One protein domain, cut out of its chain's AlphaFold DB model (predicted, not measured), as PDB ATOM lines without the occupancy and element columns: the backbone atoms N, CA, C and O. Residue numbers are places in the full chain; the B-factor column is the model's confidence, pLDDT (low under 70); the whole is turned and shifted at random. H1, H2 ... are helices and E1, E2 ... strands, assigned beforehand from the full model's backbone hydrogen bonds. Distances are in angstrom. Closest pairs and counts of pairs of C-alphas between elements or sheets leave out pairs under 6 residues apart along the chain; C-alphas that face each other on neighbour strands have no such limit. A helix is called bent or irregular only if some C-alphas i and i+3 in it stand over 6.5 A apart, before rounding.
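Overview. This is residues 112 to 230 of the 274 residues of an uncharacterized protein of Bacteroidetes bacterium ADurb.Bin234 (UniProt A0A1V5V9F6). A four-stranded sheet has the long helix H2 lying along one of its faces, while the opposite face has no named helix over it. H3 folds back beside H2 near the edge strand E1, and the short helix H1 packs at the other edge, by E2. The printed part has 119 residues with three named helices and four named strands, which come along the chain as E1, H1, E2, E3, E4, H2 and H3; helices hold 46 and strands 28 of the 74 residues in named elements, and the class is mixed, helices and strands. The sheet runs E1 E3 E4 E2 and is mixed. The whole is compact, with a radius of gyration of the C-alphas of 13.8 A, and only just elongated, spanning 41 by 27 by 26 A.

Arrangement. In the sheet, E3, residues 165 to 174, and E4, residues 177 to 185, form an antiparallel hairpin, with N 170 and O 182 within hydrogen-bond range at 2.8 A. E1, residues 112 to 116, is an edge strand antiparallel to E3, with N 113 and O 169 at 2.9 A. E2, residues 153 to 156, is the other edge strand and is parallel to E4, with N 155 and O 183 at 2.8 A. H2, residues 191 to 214, is on the sheet at a height of 8.1 A and over E3, at 22 degrees to it on the local plane; the closest C-alphas are those of Thr 169 and Glu 201, 5.8 A apart. H3, residues 217 to 228, touches residues 196 to 207 of H2 in a helical hairpin, a shallow tilt of 32 degrees, opposite ways; the closest C-alphas, of His 200 and Ala 224, are 5.2 A apart. H1, residues 132 to 141, is apart from H2 and H3; its closest C-alpha to E2 is Lys 132, 5.4 A from that of Tyr 156. The three helices and the sheet make two layers, helices on one face of a sheet. E1, H1 and E2 form a split strand-helix-strand unit, two strands running the same way with E3 and E4 between them, and its crossover is right-handed. In H1 and H3 every O i to N i+4 pair is within hydrogen-bond range; in H2 18 of 20 are.

Along the chain. E1 begins at C-alpha 112 (53.356, -7.581, 175.876). E3 measures 26.0 A from first to last C-alpha, E4 24.1 A, H3 16.5 A, H1 14.5 A, E1 12.8 A and E2 10.1 A. H2 measures 33.0 A, from C-alpha 191 (33.334, 5.929, 176.167) to C-alpha 214; it has a kink of 61 degrees near residue 208 and is irregular, with C-alphas 210 and 213 9.5 A apart. H3 ends at C-alpha 228 (38.618, -3.322, 186.458).

Size, cuts and confidence. The C-alphas of Asp 126 and Gly 175 are the two farthest apart, at 41.4 A. The printed part has no cut. The links E1 to H1 and H1 to E2 are long. The mean pLDDT of the printed part is 86.4; residues 115 to 120, 218 and 229 to 230 are under 70.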
ATOM      1  N   ASN A 112      54.710  -7.936 176.265       76.00
ATOM      2  CA  ASN A 112      53.356  -7.581 175.876       76.00
ATOM      3  C   ASN A 112      52.401  -8.065 176.963       76.00
ATOM      4  O   ASN A 112      52.325  -9.270 177.183       76.00
ATOM      5  N   ASP A 113      51.675  -7.128 177.555       74.31
ATOM      6  CA  ASP A 113      50.550  -7.394 178.444       74.31
ATOM      7  C   ASP A 113      49.267  -7.165 177.626       74.31
ATOM      8  O   ASP A 113      49.175  -6.183 176.876       74.31
ATOM      9  N   ASN A 114      48.334  -8.114 177.682       72.50
ATOM     10  CA  ASN A 114      47.184  -8.191 176.782       72.50
ATOM     11  C   ASN A 114      45.895  -8.276 177.600       72.50
ATOM     12  O   ASN A 114      45.697  -9.241 178.335       72.50
ATOM     13  N   TYR A 115      44.969  -7.345 177.383       65.81
ATOM     14  CA  TYR A 115      43.686  -7.365 178.076       65.81
ATOM     15  C   TYR A 115      42.575  -7.979 177.229       65.81
ATOM     16  O   TYR A 115      42.116  -7.364 176.262       65.81
ATOM     17  N   GLU A 116      42.070  -9.147 177.621       63.72
ATOM     18  CA  GLU A 116      40.808  -9.681 177.104       63.72
ATOM     19  C   GLU A 116      39.624  -9.057 177.859       63.72
ATOM     20  O   GLU A 116      39.219  -9.503 178.934       63.72
ATOM     21  N   SER A 117      39.056  -7.985 177.307       60.88
ATOM     22  CA  SER A 117      37.947  -7.292 177.967       60.88
ATOM     23  C   SER A 117      36.630  -8.065 177.844       60.88
ATOM     24  O   SER A 117      36.319  -8.584 176.771       60.88
ATOM     25  N   PRO A 118      35.766  -8.049 178.877       55.53
ATOM     26  CA  PRO A 118      34.350  -8.378 178.722       55.53
ATOM     27  C   PRO A 118      33.579  -7.302 177.929       55.53
ATOM     28  O   PRO A 118      32.401  -7.493 177.621       55.53
ATOM     29  N   ALA A 119      34.192  -6.147 177.634       60.84
ATOM     30  CA  ALA A 119      33.570  -5.098 176.840       60.84
ATOM     31  C   ALA A 119      33.421  -5.535 175.378       60.84
ATOM     32  O   ALA A 119      34.340  -6.073 174.762       60.84
ATOM     33  N   LYS A 120      32.245  -5.267 174.810       69.69
ATOM     34  CA  LYS A 120      31.928  -5.608 173.428       69.69
ATOM     35  C   LYS A 120      32.761  -4.733 172.490       69.69
ATOM     36  O   LYS A 120      32.482  -3.544 172.327       69.69
ATOM     37  N   LEU A 121      33.804  -5.326 171.911       84.62
ATOM     38  CA  LEU A 121      34.556  -4.712 170.824       84.62
ATOM     39  C   LEU A 121      33.634  -4.465 169.637       84.62
ATOM     40  O   LEU A 121      32.669  -5.199 169.403       84.62
ATOM     41  N   CYS A 122      33.936  -3.410 168.896       88.69
ATOM     42  CA  CYS A 122      33.174  -3.036 167.720       88.69
ATOM     43  C   CYS A 122      34.108  -2.601 166.597       88.69
ATOM     44  O   CYS A 122      35.290  -2.321 166.806       88.69
ATOM     45  N   HIS A 123      33.564  -2.546 165.386       92.75
ATOM     46  CA  HIS A 123      34.268  -1.917 164.282       92.75
ATOM     47  C   HIS A 123      34.376  -0.413 164.517       92.75
ATOM     48  O   HIS A 123      33.488   0.201 165.107       92.75
ATOM     49  N   MET A 124      35.429   0.209 163.992       93.50
ATOM     50  CA  MET A 124      35.682   1.643 164.172       93.50
ATOM     51  C   MET A 124      34.490   2.517 163.761       93.50
ATOM     52  O   MET A 124      34.171   3.503 164.424       93.50
ATOM     53  N   LYS A 125      33.772   2.115 162.704       92.75
ATOM     54  CA  LYS A 125      32.551   2.792 162.238       92.75
ATOM     55  C   LYS A 125      31.443   2.857 163.298       92.75
ATOM     56  O   LYS A 125      30.648   3.790 163.267       92.75
ATOM     57  N   ASP A 126      31.419   1.924 164.246       93.69
ATOM     58  CA  ASP A 126      30.416   1.794 165.309       93.69
ATOM     59  C   ASP A 126      30.956   2.289 166.665       93.69
ATOM     60  O   ASP A 126      30.199   2.444 167.616       93.69
ATOM     61  N   SER A 127      32.245   2.635 166.731       94.75
ATOM     62  CA  SER A 127      32.947   3.033 167.953       94.75
ATOM     63  C   SER A 127      32.586   4.427 168.462       94.75
ATOM     64  O   SER A 127      32.199   5.302 167.689       94.75
ATOM     65  N   ASN A 128      32.777   4.667 169.754       94.06
ATOM     66  CA  ASN A 128      32.669   5.987 170.366       94.06
ATOM     67  C   ASN A 128      33.715   6.981 169.814       94.06
ATOM     68  O   ASN A 128      33.435   8.174 169.739       94.06
ATOM     69  N   PHE A 129      34.879   6.484 169.383       96.12
ATOM     70  CA  PHE A 129      35.882   7.246 168.638       96.12
ATOM     71  C   PHE A 129      36.051   6.639 167.246       96.12
ATOM     72  O   PHE A 129      36.480   5.490 167.121       96.12
ATOM     73  N   LYS A 130      35.744   7.399 166.192       95.31
ATOM     74  CA  LYS A 130      35.788   6.932 164.795       95.31
ATOM     75  C   LYS A 130      37.183   7.008 164.192       95.31
ATOM     76  O   LYS A 130      37.451   6.403 163.155       95.31
ATOM     77  N   THR A 131      38.078   7.763 164.817       96.25
ATOM     78  CA  THR A 131      39.452   7.938 164.350       96.25
ATOM     79  C   THR A 131      40.435   7.958 165.513       96.25
ATOM     80  O   THR A 131      40.080   8.203 166.669       96.25
ATOM     81  N   LYS A 132      41.716   7.731 165.198       95.44
ATOM     82  CA  LYS A 132      42.805   7.912 166.164       95.44
ATOM     83  C   LYS A 132      42.854   9.348 166.679       95.44
ATOM     84  O   LYS A 132      43.135   9.545 167.855       95.44
ATOM     85  N   ASP A 133      42.598  10.328 165.821       96.75
ATOM     86  CA  ASP A 133      42.694  11.737 166.196       96.75
ATOM     87  C   ASP A 133      41.576  12.148 167.154       96.75
ATOM     88  O   ASP A 133      41.857  12.859 168.115       96.75
ATOM     89  N   GLU A 134      40.357  11.630 166.970       97.44
ATOM     90  CA  GLU A 134      39.254  11.803 167.926       97.44
ATOM     91  C   GLU A 134      39.599  11.211 169.297       97.44
ATOM     92  O   GLU A 134      39.528  11.913 170.305       97.44
ATOM     93  N   MET A 135      40.052   9.952 169.332       97.12
ATOM     94  CA  MET A 135      40.493   9.309 170.574       97.12
ATOM     95  C   MET A 135      41.622  10.113 171.239       97.12
ATOM     96  O   MET A 135      41.607  10.352 172.443       97.12
ATOM     97  N   MET A 136      42.617  10.556 170.465       97.06
ATOM     98  CA  MET A 136      43.746  11.316 171.001       97.06
ATOM     99  C   MET A 136      43.360  12.717 171.471       97.06
ATOM    100  O   MET A 136      43.989  13.216 172.402       97.06
ATOM    101  N   ALA A 137      42.382  13.371 170.843       97.44
ATOM    102  CA  ALA A 137      41.865  14.656 171.300       97.44
ATOM    103  C   ALA A 137      41.218  14.510 172.682       97.44
ATOM    104  O   ALA A 137      41.581  15.235 173.605       97.44
ATOM    105  N   ASP A 138      40.372  13.498 172.855       97.00
ATOM    106  CA  ASP A 138      39.735  13.197 174.135       97.00
ATOM    107  C   ASP A 138      40.749  12.812 175.236       97.00
ATOM    108  O   ASP A 138      40.675  13.291 176.373       97.00
ATOM    109  N   LEU A 139      41.744  11.987 174.897       96.06
ATOM    110  CA  LEU A 139      42.814  11.600 175.820       96.06
ATOM    111  C   LEU A 139      43.691  12.793 176.233       96.06
ATOM    112  O   LEU A 139      44.115  12.877 177.389       96.06
ATOM    113  N   ARG A 140      43.934  13.748 175.325       95.75
ATOM    114  CA  ARG A 140      44.684  14.981 175.622       95.75
ATOM    115  C   ARG A 140      43.996  15.831 176.677       95.75
ATOM    116  O   ARG A 140      44.678  16.310 177.579       95.75
ATOM    117  N   GLU A 141      42.676  15.979 176.598       95.56
ATOM    118  CA  GLU A 141      41.893  16.709 177.607       95.56
ATOM    119  C   GLU A 141      42.031  16.088 179.005       95.56
ATOM    120  O   GLU A 141      41.946  16.782 180.015       95.56
ATOM    121  N   LYS A 142      42.333  14.787 179.064       93.44
ATOM    122  CA  LYS A 142      42.571  14.021 180.296       93.44
ATOM    123  C   LYS A 142      44.047  13.963 180.701       93.44
ATOM    124  O   LYS A 142      44.406  13.251 181.634       93.44
ATOM    125  N   GLY A 143      44.911  14.715 180.018       94.06
ATOM    126  CA  GLY A 143      46.337  14.815 180.324       94.06
ATOM    127  C   GLY A 143      47.207  13.712 179.717       94.06
ATOM    128  O   GLY A 143      48.368  13.579 180.111       94.06
ATOM    129  N   PHE A 144      46.691  12.936 178.758       95.19
ATOM    130  CA  PHE A 144      47.442  11.880 178.079       95.19
ATOM    131  C   PHE A 144      47.932  12.332 176.705       95.19
ATOM    132  O   PHE A 144      47.179  12.492 175.744       95.19
ATOM    133  N   MET A 145      49.246  12.498 176.605       93.88
ATOM    134  CA  MET A 145      49.959  12.796 175.363       93.88
ATOM    135  C   MET A 145      51.168  11.874 175.204       93.88
ATOM    136  O   MET A 145      51.747  11.459 176.212       93.88
ATOM    137  N   PRO A 146      51.609  11.568 173.971       93.00
ATOM    138  CA  PRO A 146      52.894  10.908 173.758       93.00
ATOM    139  C   PRO A 146      54.015  11.601 174.550       93.00
ATOM    140  O   PRO A 146      54.166  12.820 174.496       93.00
ATOM    141  N   GLY A 147      54.773  10.827 175.322       89.56
ATOM    142  CA  GLY A 147      55.826  11.290 176.229       89.56
ATOM    143  C   GLY A 147      55.375  11.565 177.670       89.56
ATOM    144  O   GLY A 147      56.217  11.617 178.570       89.56
ATOM    145  N   THR A 148      54.072  11.695 177.934       90.31
ATOM    146  CA  THR A 148      53.546  11.864 179.302       90.31
ATOM    147  C   THR A 148      53.512  10.534 180.043       90.31
ATOM    148  O   THR A 148      53.394   9.474 179.433       90.31
ATOM    149  N   LYS A 149      53.677  10.571 181.374       90.50
ATOM    150  CA  LYS A 149      53.666   9.372 182.240       90.50
ATOM    151  C   LYS A 149      54.616   8.248 181.766       90.50
ATOM    152  O   LYS A 149      54.394   7.085 182.067       90.50
ATOM    153  N   LYS A 150      55.683   8.609 181.032       92.44
ATOM    154  CA  LYS A 150      56.643   7.695 180.374       92.44
ATOM    155  C   LYS A 150      56.043   6.785 179.286       92.44
ATOM    156  O   LYS A 150      56.725   5.871 178.839       92.44
ATOM    157  N   ILE A 151      54.831   7.067 178.809       94.69
ATOM    158  CA  ILE A 151      54.215   6.382 177.667       94.69
ATOM    159  C   ILE A 151      54.664   7.089 176.392       94.69
ATOM    160  O   ILE A 151      54.396   8.271 176.201       94.69
ATOM    161  N   ASN A 152      55.369   6.391 175.509       95.75
ATOM    162  CA  ASN A 152      55.935   6.974 174.295       95.75
ATOM    163  C   ASN A 152      54.917   7.081 173.160       95.75
ATOM    164  O   ASN A 152      54.995   8.015 172.366       95.75
ATOM    165  N   GLU A 153      53.992   6.128 173.052       95.44
ATOM    166  CA  GLU A 153      53.044   6.073 171.942       95.44
ATOM    167  C   GLU A 153      51.673   5.562 172.392       95.44
ATOM    168  O   GLU A 153      51.568   4.577 173.120       95.44
ATOM    169  N   PHE A 154      50.628   6.202 171.871       96.06
ATOM    170  CA  PHE A 154      49.262   5.696 171.898       96.06
ATOM    171  C   PHE A 154      48.854   5.295 170.478       96.06
ATOM    172  O   PHE A 154      49.005   6.072 169.522       96.06
ATOM    173  N   ARG A 155      48.354   4.070 170.326       95.94
ATOM    174  CA  ARG A 155      47.814   3.541 169.073       95.94
ATOM    175  C   ARG A 155      46.338   3.233 169.215       95.94
ATOM    176  O   ARG A 155      45.873   2.858 170.284       95.94
ATOM    177  N   TYR A 156      45.647   3.343 168.092       95.44
ATOM    178  CA  TYR A 156      44.253   2.975 167.959       95.44
ATOM    179  C   TYR A 156      44.107   2.158 166.684       95.44
ATOM    180  O   TYR A 156      44.516   2.620 165.615       95.44
ATOM    181  N   LYS A 157      43.657   0.912 166.818       93.88
ATOM    182  CA  LYS A 157      43.663  -0.080 165.740       93.88
ATOM    183  C   LYS A 157      42.235  -0.536 165.460       93.88
ATOM    184  O   LYS A 157      41.469  -0.719 166.393       93.88
ATOM    185  N   GLU A 158      41.903  -0.738 164.188       92.81
ATOM    186  CA  GLU A 158      40.655  -1.396 163.781       92.81
ATOM    187  C   GLU A 158      40.553  -2.803 164.384       92.81
ATOM    188  O   GLU A 158      41.552  -3.530 164.453       92.81
ATOM    189  N   TRP A 159      39.341  -3.186 164.784       90.88
ATOM    190  CA  TRP A 159      39.055  -4.547 165.212       90.88
ATOM    191  C   TRP A 159      38.867  -5.458 163.997       90.88
ATOM    192  O   TRP A 159      38.072  -5.176 163.101       90.88
ATOM    193  N   ASP A 160      39.593  -6.572 163.971       86.31
ATOM    194  CA  ASP A 160      39.578  -7.542 162.870       86.31
ATOM    195  C   ASP A 160      38.412  -8.548 162.943       86.31
ATOM    196  O   ASP A 160      38.327  -9.451 162.112       86.31
ATOM    197  N   GLY A 161      37.525  -8.409 163.933       83.62
ATOM    198  CA  GLY A 161      36.397  -9.312 164.173       83.62
ATOM    199  C   GLY A 161      36.748 -10.583 164.952       83.62
ATOM    200  O   GLY A 161      35.839 -11.294 165.375       83.62
ATOM    201  N   ASN A 162      38.037 -10.866 165.173       80.81
ATOM    202  CA  ASN A 162      38.512 -12.100 165.809       80.81
ATOM    203  C   ASN A 162      39.342 -11.849 167.077       80.81
ATOM    204  O   ASN A 162      39.450 -12.742 167.919       80.81
ATOM    205  N   SER A 163      39.924 -10.658 167.228       77.44
ATOM    206  CA  SER A 163      40.683 -10.279 168.418       77.44
ATOM    207  C   SER A 163      39.785 -10.273 169.649       77.44
ATOM    208  O   SER A 163      38.693  -9.703 169.626       77.44
ATOM    209  N   ARG A 164      40.282 -10.870 170.733       72.94
ATOM    210  CA  ARG A 164      39.707 -10.758 172.080       72.94
ATOM    211  C   ARG A 164      40.371  -9.653 172.899       72.94
ATOM    212  O   ARG A 164      39.797  -9.194 173.878       72.94
ATOM    213  N   GLU A 165      41.549  -9.207 172.467       79.69
ATOM    214  CA  GLU A 165      42.312  -8.142 173.110       79.69
ATOM    215  C   GLU A 165      41.616  -6.795 172.874       79.69
ATOM    216  O   GLU A 165      41.456  -6.377 171.726       79.69
ATOM    217  N   ALA A 166      41.205  -6.112 173.939       85.50
ATOM    218  CA  ALA A 166      40.618  -4.774 173.879       85.50
ATOM    219  C   ALA A 166      41.644  -3.655 174.071       85.50
ATOM    220  O   ALA A 166      41.443  -2.514 173.635       85.50
ATOM    221  N   GLY A 167      42.749  -4.008 174.712       89.31
ATOM    222  CA  GLY A 167      43.904  -3.176 174.951       89.31
ATOM    223  C   GLY A 167      45.163  -4.036 174.939       89.31
ATOM    224  O   GLY A 167      45.111  -5.262 175.073       89.31
ATOM    225  N   LYS A 168      46.292  -3.376 174.701       89.62
ATOM    226  CA  LYS A 168      47.613  -3.982 174.780       89.62
ATOM    227  C   LYS A 168      48.637  -2.959 175.227       89.62
ATOM    228  O   LYS A 168      48.779  -1.905 174.591       89.62
ATOM    229  N   THR A 169      49.446  -3.331 176.206       92.06
ATOM    230  CA  THR A 169      50.602  -2.561 176.641       92.06
ATOM    231  C   THR A 169      51.876  -3.270 176.207       92.06
ATOM    232  O   THR A 169      52.113  -4.433 176.515       92.06
ATOM    233  N   THR A 170      52.721  -2.564 175.456       87.25
ATOM    234  CA  THR A 170      54.009  -3.078 174.979       87.25
ATOM    235  C   THR A 170      55.149  -2.286 175.601       87.25
ATOM    236  O   THR A 170      55.332  -1.104 175.290       87.25
ATOM    237  N   GLY A 171      55.957  -2.954 176.423       86.06
ATOM    238  CA  GLY A 171      57.209  -2.433 176.963       86.06
ATOM    239  C   GLY A 171      58.421  -2.985 176.209       86.06
ATOM    240  O   GLY A 171      58.572  -4.196 176.054       86.06
ATOM    241  N   ILE A 172      59.317  -2.105 175.760       82.12
ATOM    242  CA  ILE A 172      60.631  -2.473 175.223       82.12
ATOM    243  C   ILE A 172      61.694  -2.074 176.233       82.12
ATOM    244  O   ILE A 172      61.780  -0.919 176.671       82.12
ATOM    245  N   TYR A 173      62.543  -3.036 176.552       79.38
ATOM    246  CA  TYR A 173      63.566  -2.938 177.569       79.38
ATOM    247  C   TYR A 173      64.957  -3.094 176.969       79.38
ATOM    248  O   TYR A 173      65.164  -3.854 176.024       79.38
ATOM    249  N   ARG A 174      65.922  -2.383 177.555       70.81
ATOM    250  CA  ARG A 174      67.356  -2.626 177.375       70.81
ATOM    251  C   ARG A 174      67.930  -3.031 178.731       70.81
ATOM    252  O   ARG A 174      68.017  -2.193 179.634       70.81
ATOM    253  N   GLY A 175      68.280  -4.307 178.890       70.88
ATOM    254  CA  GLY A 175      68.406  -4.906 180.225       70.88
ATOM    255  C   GLY A 175      67.079  -4.777 180.985       70.88
ATOM    256  O   GLY A 175      66.027  -5.021 180.413       70.88
ATOM    257  N   ASN A 176      67.103  -4.284 182.227       70.19
ATOM    258  CA  ASN A 176      65.878  -4.017 183.005       70.19
ATOM    259  C   ASN A 176      65.334  -2.589 182.849       70.19
ATOM    260  O   ASN A 176      64.358  -2.219 183.503       70.19
ATOM    261  N   LYS A 177      65.961  -1.758 182.009       77.06
ATOM    262  CA  LYS A 177      65.542  -0.369 181.817       77.06
ATOM    263  C   LYS A 177      64.514  -0.282 180.699       77.06
ATOM    264  O   LYS A 177      64.830  -0.583 179.549       77.06
ATOM    265  N   LEU A 178      63.316   0.190 181.031       85.94
ATOM    266  CA  LEU A 178      62.297   0.549 180.050       85.94
ATOM    267  C   LEU A 178      62.830   1.688 179.168       85.94
ATOM    268  O   LEU A 178      63.207   2.750 179.673       85.94
ATOM    269  N   ILE A 179      62.895   1.456 177.859       89.06
ATOM    270  CA  ILE A 179      63.330   2.458 176.874       89.06
ATOM    271  C   ILE A 179      62.176   2.962 176.016       89.06
ATOM    272  O   ILE A 179      62.268   4.053 175.454       89.06
ATOM    273  N   TYR A 180      61.107   2.177 175.914       90.50
ATOM    274  CA  TYR A 180      59.950   2.522 175.115       90.50
ATOM    275  C   TYR A 180      58.705   1.813 175.640       90.50
ATOM    276  O   TYR A 180      58.756   0.624 175.937       90.50
ATOM    277  N   LEU A 181      57.594   2.535 175.722       93.62
ATOM    278  CA  LEU A 181      56.312   2.037 176.197       93.62
ATOM    279  C   LEU A 181      55.194   2.507 175.272       93.62
ATOM    280  O   LEU A 181      55.124   3.685 174.918       93.62
ATOM    281  N   ARG A 182      54.309   1.593 174.892       95.88
ATOM    282  CA  ARG A 182      53.176   1.876 174.013       95.88
ATOM    283  C   ARG A 182      51.908   1.266 174.575       95.88
ATOM    284  O   ARG A 182      51.930   0.106 174.959       95.88
ATOM    285  N   ILE A 183      50.815   2.015 174.498       96.00
ATOM    286  CA  ILE A 183      49.463   1.489 174.699       96.00
ATOM    287  C   ILE A 183      48.760   1.443 173.344       96.00
ATOM    288  O   ILE A 183      48.779   2.418 172.588       96.00
ATOM    289  N   THR A 184      48.166   0.302 173.012       94.81
ATOM    290  CA  THR A 184      47.330   0.110 171.826       94.81
ATOM    291  C   THR A 184      45.915  -0.201 172.277       94.81
ATOM    292  O   THR A 184      45.714  -1.170 172.995       94.81
ATOM    293  N   MET A 185      44.951   0.593 171.827       94.75
ATOM    294  CA  MET A 185      43.532   0.381 172.105       94.75
ATOM    295  C   MET A 185      42.797  -0.098 170.854       94.75
ATOM    296  O   MET A 185      43.154   0.280 169.731       94.75
ATOM    297  N   LEU A 186      41.751  -0.898 171.059       93.88
ATOM    298  CA  LEU A 186      40.762  -1.244 170.038       93.88
ATOM    299  C   LEU A 186      39.460  -0.440 170.224       93.88
ATOM    300  O   LEU A 186      39.276   0.197 171.268       93.88
ATOM    301  N   PRO A 187      38.566  -0.403 169.219       94.56
ATOM    302  CA  PRO A 187      37.372   0.431 169.237       94.56
ATOM    303  C   PRO A 187      36.288  -0.158 170.149       94.56
ATOM    304  O   PRO A 187      36.056  -1.369 170.162       94.56
ATOM    305  N   HIS A 188      35.606   0.706 170.904       92.31
ATOM    306  CA  HIS A 188      34.570   0.329 171.869       92.31
ATOM    307  C   HIS A 188      33.272   1.081 171.565       92.31
ATOM    308  O   HIS A 188      33.303   2.238 171.162       92.31
ATOM    309  N   GLU A 189      32.115   0.459 171.796       90.56
ATOM    310  CA  GLU A 189      30.820   1.093 171.486       90.56
ATOM    311  C   GLU A 189      30.559   2.350 172.339       90.56
ATOM    312  O   GLU A 189      29.866   3.271 171.911       90.56
ATOM    313  N   THR A 190      31.116   2.405 173.555       89.31
ATOM    314  CA  THR A 190      30.889   3.501 174.507       89.31
ATOM    315  C   THR A 190      32.188   4.001 175.126       89.31
ATOM    316  O   THR A 190      33.140   3.242 175.324       89.31
ATOM    317  N   THR A 191      32.199   5.279 175.499       89.69
ATOM    318  CA  THR A 191      33.334   5.929 176.167       89.69
ATOM    319  C   THR A 191      33.674   5.294 177.515       89.69
ATOM    320  O   THR A 191      34.849   5.124 177.828       89.69
ATOM    321  N   ASP A 192      32.674   4.852 178.280       85.50
ATOM    322  CA  ASP A 192      32.914   4.148 179.544       85.50
ATOM    323  C   ASP A 192      33.630   2.808 179.331       85.50
ATOM    324  O   ASP A 192      34.580   2.499 180.046       85.50
ATOM    325  N   MET A 193      33.208   2.021 178.331       85.44
ATOM    326  CA  MET A 193      33.884   0.765 177.979       85.44
ATOM    327  C   MET A 193      35.319   1.009 177.511       85.44
ATOM    328  O   MET A 193      36.217   0.253 177.870       85.44
ATOM    329  N   PHE A 194      35.539   2.079 176.741       90.75
ATOM    330  CA  PHE A 194      36.879   2.470 176.330       90.75
ATOM    331  C   PHE A 194      37.764   2.803 177.538       90.75
ATOM    332  O   PHE A 194      38.871   2.279 177.628       90.75
ATOM    333  N   TYR A 195      37.302   3.632 178.483       90.06
ATOM    334  CA  TYR A 195      38.111   4.000 179.653       90.06
ATOM    335  C   TYR A 195      38.324   2.863 180.640       90.06
ATOM    336  O   TYR A 195      39.345   2.841 181.318       90.06
ATOM    337  N   GLU A 196      37.399   1.913 180.721       85.50
ATOM    338  CA  GLU A 196      37.587   0.691 181.497       85.50
ATOM    339  C   GLU A 196      38.799  -0.096 180.976       85.50
ATOM    340  O   GLU A 196      39.748  -0.335 181.726       85.50
ATOM    341  N   SER A 197      38.818  -0.394 179.674       88.81
ATOM    342  CA  SER A 197      39.952  -1.055 179.021       88.81
ATOM    343  C   SER A 197      41.214  -0.188 179.056       88.81
ATOM    344  O   SER A 197      42.304  -0.683 179.305       88.81
ATOM    345  N   PHE A 198      41.096   1.126 178.870       92.88
ATOM    346  CA  PHE A 198      42.248   2.026 178.909       92.88
ATOM    347  C   PHE A 198      42.880   2.091 180.304       92.88
ATOM    348  O   PHE A 198      44.099   2.059 180.421       92.88
ATOM    349  N   ASN A 199      42.080   2.134 181.371       91.25
ATOM    350  CA  ASN A 199      42.582   2.106 182.743       91.25
ATOM    351  C   ASN A 199      43.297   0.790 183.068       91.25
ATOM    352  O   ASN A 199      44.280   0.815 183.807       91.25
ATOM    353  N   HIS A 200      42.833  -0.331 182.510       90.75
ATOM    354  CA  HIS A 200      43.537  -1.608 182.591       90.75
ATOM    355  C   HIS A 200      44.960  -1.484 182.027       90.75
ATOM    356  O   HIS A 200      45.944  -1.719 182.730       90.75
ATOM    357  N   GLU A 201      45.077  -0.971 180.801       92.62
ATOM    358  CA  GLU A 201      46.372  -0.729 180.157       92.62
ATOM    359  C   GLU A 201      47.228   0.310 180.893       92.62
ATOM    360  O   GLU A 201      48.452   0.194 180.954       92.62
ATOM    361  N   LEU A 202      46.619   1.319 181.518       94.31
ATOM    362  CA  LEU A 202      47.352   2.287 182.337       94.31
ATOM    363  C   LEU A 202      47.989   1.648 183.576       94.31
ATOM    364  O   LEU A 202      49.045   2.117 184.011       94.31
ATOM    365  N   ILE A 203      47.383   0.600 184.139       92.62
ATOM    366  CA  ILE A 203      47.959  -0.149 185.263       92.62
ATOM    367  C   ILE A 203      49.161  -0.969 184.787       92.62
ATOM    368  O   ILE A 203      50.212  -0.894 185.425       92.62
ATOM    369  N   HIS A 204      49.068  -1.640 183.635       91.56
ATOM    370  CA  HIS A 204      50.227  -2.294 183.013       91.56
ATOM    371  C   HIS A 204      51.353  -1.303 182.737       91.56
ATOM    372  O   HIS A 204      52.503  -1.519 183.125       91.56
ATOM    373  N   ALA A 205      51.027  -0.165 182.126       93.38
ATOM    374  CA  ALA A 205      51.984   0.896 181.850       93.38
ATOM    375  C   ALA A 205      52.652   1.415 183.134       93.38
ATOM    376  O   ALA A 205      53.872   1.587 183.168       93.38
ATOM    377  N   TYR A 206      51.878   1.627 184.203       93.94
ATOM    378  CA  TYR A 206      52.400   2.011 185.515       93.94
ATOM    379  C   TYR A 206      53.375   0.966 186.064       93.94
ATOM    380  O   TYR A 206      54.477   1.322 186.488       93.94
ATOM    381  N   ASP A 207      53.016  -0.316 186.005       91.62
ATOM    382  CA  ASP A 207      53.856  -1.398 186.511       91.62
ATOM    383  C   ASP A 207      55.148  -1.541 185.694       91.62
ATOM    384  O   ASP A 207      56.231  -1.663 186.270       91.62
ATOM    385  N   HIS A 208      55.084  -1.405 184.368       90.31
ATOM    386  CA  HIS A 208      56.267  -1.378 183.508       90.31
ATOM    387  C   HIS A 208      57.231  -0.237 183.857       90.31
ATOM    388  O   HIS A 208      58.451  -0.433 183.826       90.31
ATOM    389  N   VAL A 209      56.708   0.950 184.183       91.00
ATOM    390  CA  VAL A 209      57.506   2.127 184.559       91.00
ATOM    391  C   VAL A 209      58.096   1.975 185.957       91.00
ATOM    392  O   VAL A 209      59.257   2.324 186.174       91.00
ATOM    393  N   LYS A 210      57.304   1.474 186.907       89.56
ATOM    394  CA  LYS A 210      57.680   1.396 188.318       89.56
ATOM    395  C   LYS A 210      58.576   0.205 188.628       89.56
ATOM    396  O   LYS A 210      59.555   0.349 189.358       89.56
ATOM    397  N   TYR A 211      58.234  -0.958 188.090       85.12
ATOM    398  CA  TYR A 211      58.847  -2.235 188.440       85.12
ATOM    399  C   TYR A 211      59.709  -2.818 187.319       85.12
ATOM    400  O   TYR A 211      60.552  -3.684 187.574       85.12
ATOM    401  N   GLY A 212      59.547  -2.359 186.077       85.06
ATOM    402  CA  GLY A 212      60.246  -2.944 184.936       85.06
ATOM    403  C   GLY A 212      59.945  -4.439 184.800       85.06
ATOM    404  O   GLY A 212      58.803  -4.858 184.935       85.06
ATOM    405  N   LEU A 213      60.984  -5.249 184.579       76.25
ATOM    406  CA  LEU A 213      60.873  -6.712 184.460       76.25
ATOM    407  C   LEU A 213      60.880  -7.456 185.809       76.25
ATOM    408  O   LEU A 213      60.931  -8.681 185.836       76.25
ATOM    409  N   THR A 214      60.884  -6.745 186.943       74.94
ATOM    410  CA  THR A 214      61.004  -7.388 188.268       74.94
ATOM    411  C   THR A 214      59.719  -8.065 188.740       74.94
ATOM    412  O   THR A 214      59.758  -8.871 189.668       74.94
ATOM    413  N   VAL A 215      58.590  -7.752 188.104       71.62
ATOM    414  CA  VAL A 215      57.270  -8.264 188.459       71.62
ATOM    415  C   VAL A 215      56.769  -9.189 187.353       71.62
ATOM    416  O   VAL A 215      56.778  -8.826 186.172       71.62
ATOM    417  N   SER A 216      56.328 -10.385 187.749       76.19
ATOM    418  CA  SER A 216      55.792 -11.386 186.826       76.19
ATOM    419  C   SER A 216      54.508 -10.902 186.159       76.19
ATOM    420  O   SER A 216      53.721 -10.174 186.765       76.19
ATOM    421  N   ASP A 217      54.275 -11.364 184.933       73.62
ATOM    422  CA  ASP A 217      53.068 -11.050 184.159       73.62
ATOM    423  C   ASP A 217      51.795 -11.396 184.952       73.62
ATOM    424  O   ASP A 217      50.885 -10.582 185.063       73.62
ATOM    425  N   SER A 218      51.790 -12.535 185.658       69.56
ATOM    426  CA  SER A 218      50.672 -12.957 186.516       69.56
ATOM    427  C   SER A 218      50.260 -11.925 187.568       69.56
ATOM    428  O   SER A 218      49.069 -11.774 187.840       69.56
ATOM    429  N   TYR A 219      51.209 -11.197 188.170       81.00
ATOM    430  CA  TYR A 219      50.888 -10.141 189.130       81.00
ATOM    431  C   TYR A 219      50.270  -8.933 188.430       81.00
ATOM    432  O   TYR A 219      49.260  -8.423 188.915       81.00
ATOM    433  N   ARG A 220      50.869  -8.486 187.316       83.12
ATOM    434  CA  ARG A 220      50.424  -7.295 186.570       83.12
ATOM    435  C   ARG A 220      48.996  -7.478 186.072       83.12
ATOM    436  O   ARG A 220      48.132  -6.669 186.399       83.12
ATOM    437  N   GLU A 221      48.733  -8.612 185.427       81.81
ATOM    438  CA  GLU A 221      47.397  -9.006 184.976       81.81
ATOM    439  C   GLU A 221      46.420  -9.104 186.155       81.81
ATOM    440  O   GLU A 221      45.395  -8.425 186.185       81.81
ATOM    441  N   THR A 222      46.755  -9.862 187.211       79.75
ATOM    442  CA  THR A 222      45.849 -10.015 188.369       79.75
ATOM    443  C   THR A 222      45.510  -8.667 189.011       79.75
ATOM    444  O   THR A 222      44.382  -8.453 189.460       79.75
ATOM    445  N   LYS A 223      46.472  -7.746 189.083       84.00
ATOM    446  CA  LYS A 223      46.277  -6.405 189.637       84.00
ATOM    447  C   LYS A 223      45.370  -5.549 188.754       84.00
ATOM    448  O   LYS A 223      44.449  -4.928 189.288       84.00
ATOM    449  N   ALA A 224      45.599  -5.544 187.442       85.50
ATOM    450  CA  ALA A 224      44.792  -4.799 186.486       85.50
ATOM    451  C   ALA A 224      43.344  -5.324 186.438       85.50
ATOM    452  O   ALA A 224      42.414  -4.536 186.619       85.50
ATOM    453  N   TYR A 225      43.146  -6.649 186.357       80.00
ATOM    454  CA  TYR A 225      41.817  -7.279 186.403       80.00
ATOM    455  C   TYR A 225      41.075  -6.990 187.710       80.00
ATOM    456  O   TYR A 225      39.920  -6.571 187.693       80.00
ATOM    457  N   ARG A 226      41.741  -7.124 188.867       77.06
ATOM    458  CA  ARG A 226      41.117  -6.812 190.167       77.06
ATOM    459  C   ARG A 226      40.721  -5.346 190.305       77.06
ATOM    460  O   ARG A 226      39.846  -5.040 191.115       77.06
ATOM    461  N   TYR A 227      41.383  -4.435 189.593       76.88
ATOM    462  CA  TYR A 227      40.950  -3.047 189.525       76.88
ATOM    463  C   TYR A 227      39.724  -2.894 188.624       76.88
ATOM    464  O   TYR A 227      38.737  -2.313 189.074       76.88
ATOM    465  N   THR A 228      39.746  -3.430 187.401       71.88
ATOM    466  CA  THR A 228      38.618  -3.322 186.458       71.88
ATOM    467  C   THR A 228      37.347  -3.996 186.983       71.88
ATOM    468  O   THR A 228      36.269  -3.409 186.896       71.88
ATOM    469  N   ASP A 229      37.476  -5.129 187.680       68.81
ATOM    470  CA  ASP A 229      36.376  -5.845 188.346       68.81
ATOM    471  C   ASP A 229      35.647  -5.025 189.424       68.81
ATOM    472  O   ASP A 229      34.523  -5.348 189.817       68.81
ATOM    473  N   ARG A 230      36.255  -3.946 189.940       57.78
ATOM    474  CA  ARG A 230      35.584  -3.051 190.901       57.78
ATOM    475  C   ARG A 230      34.492  -2.204 190.257       57.78
ATOM    476  O   ARG A 230      33.640  -1.706 190.987       57.78
TER     477      ARG A 230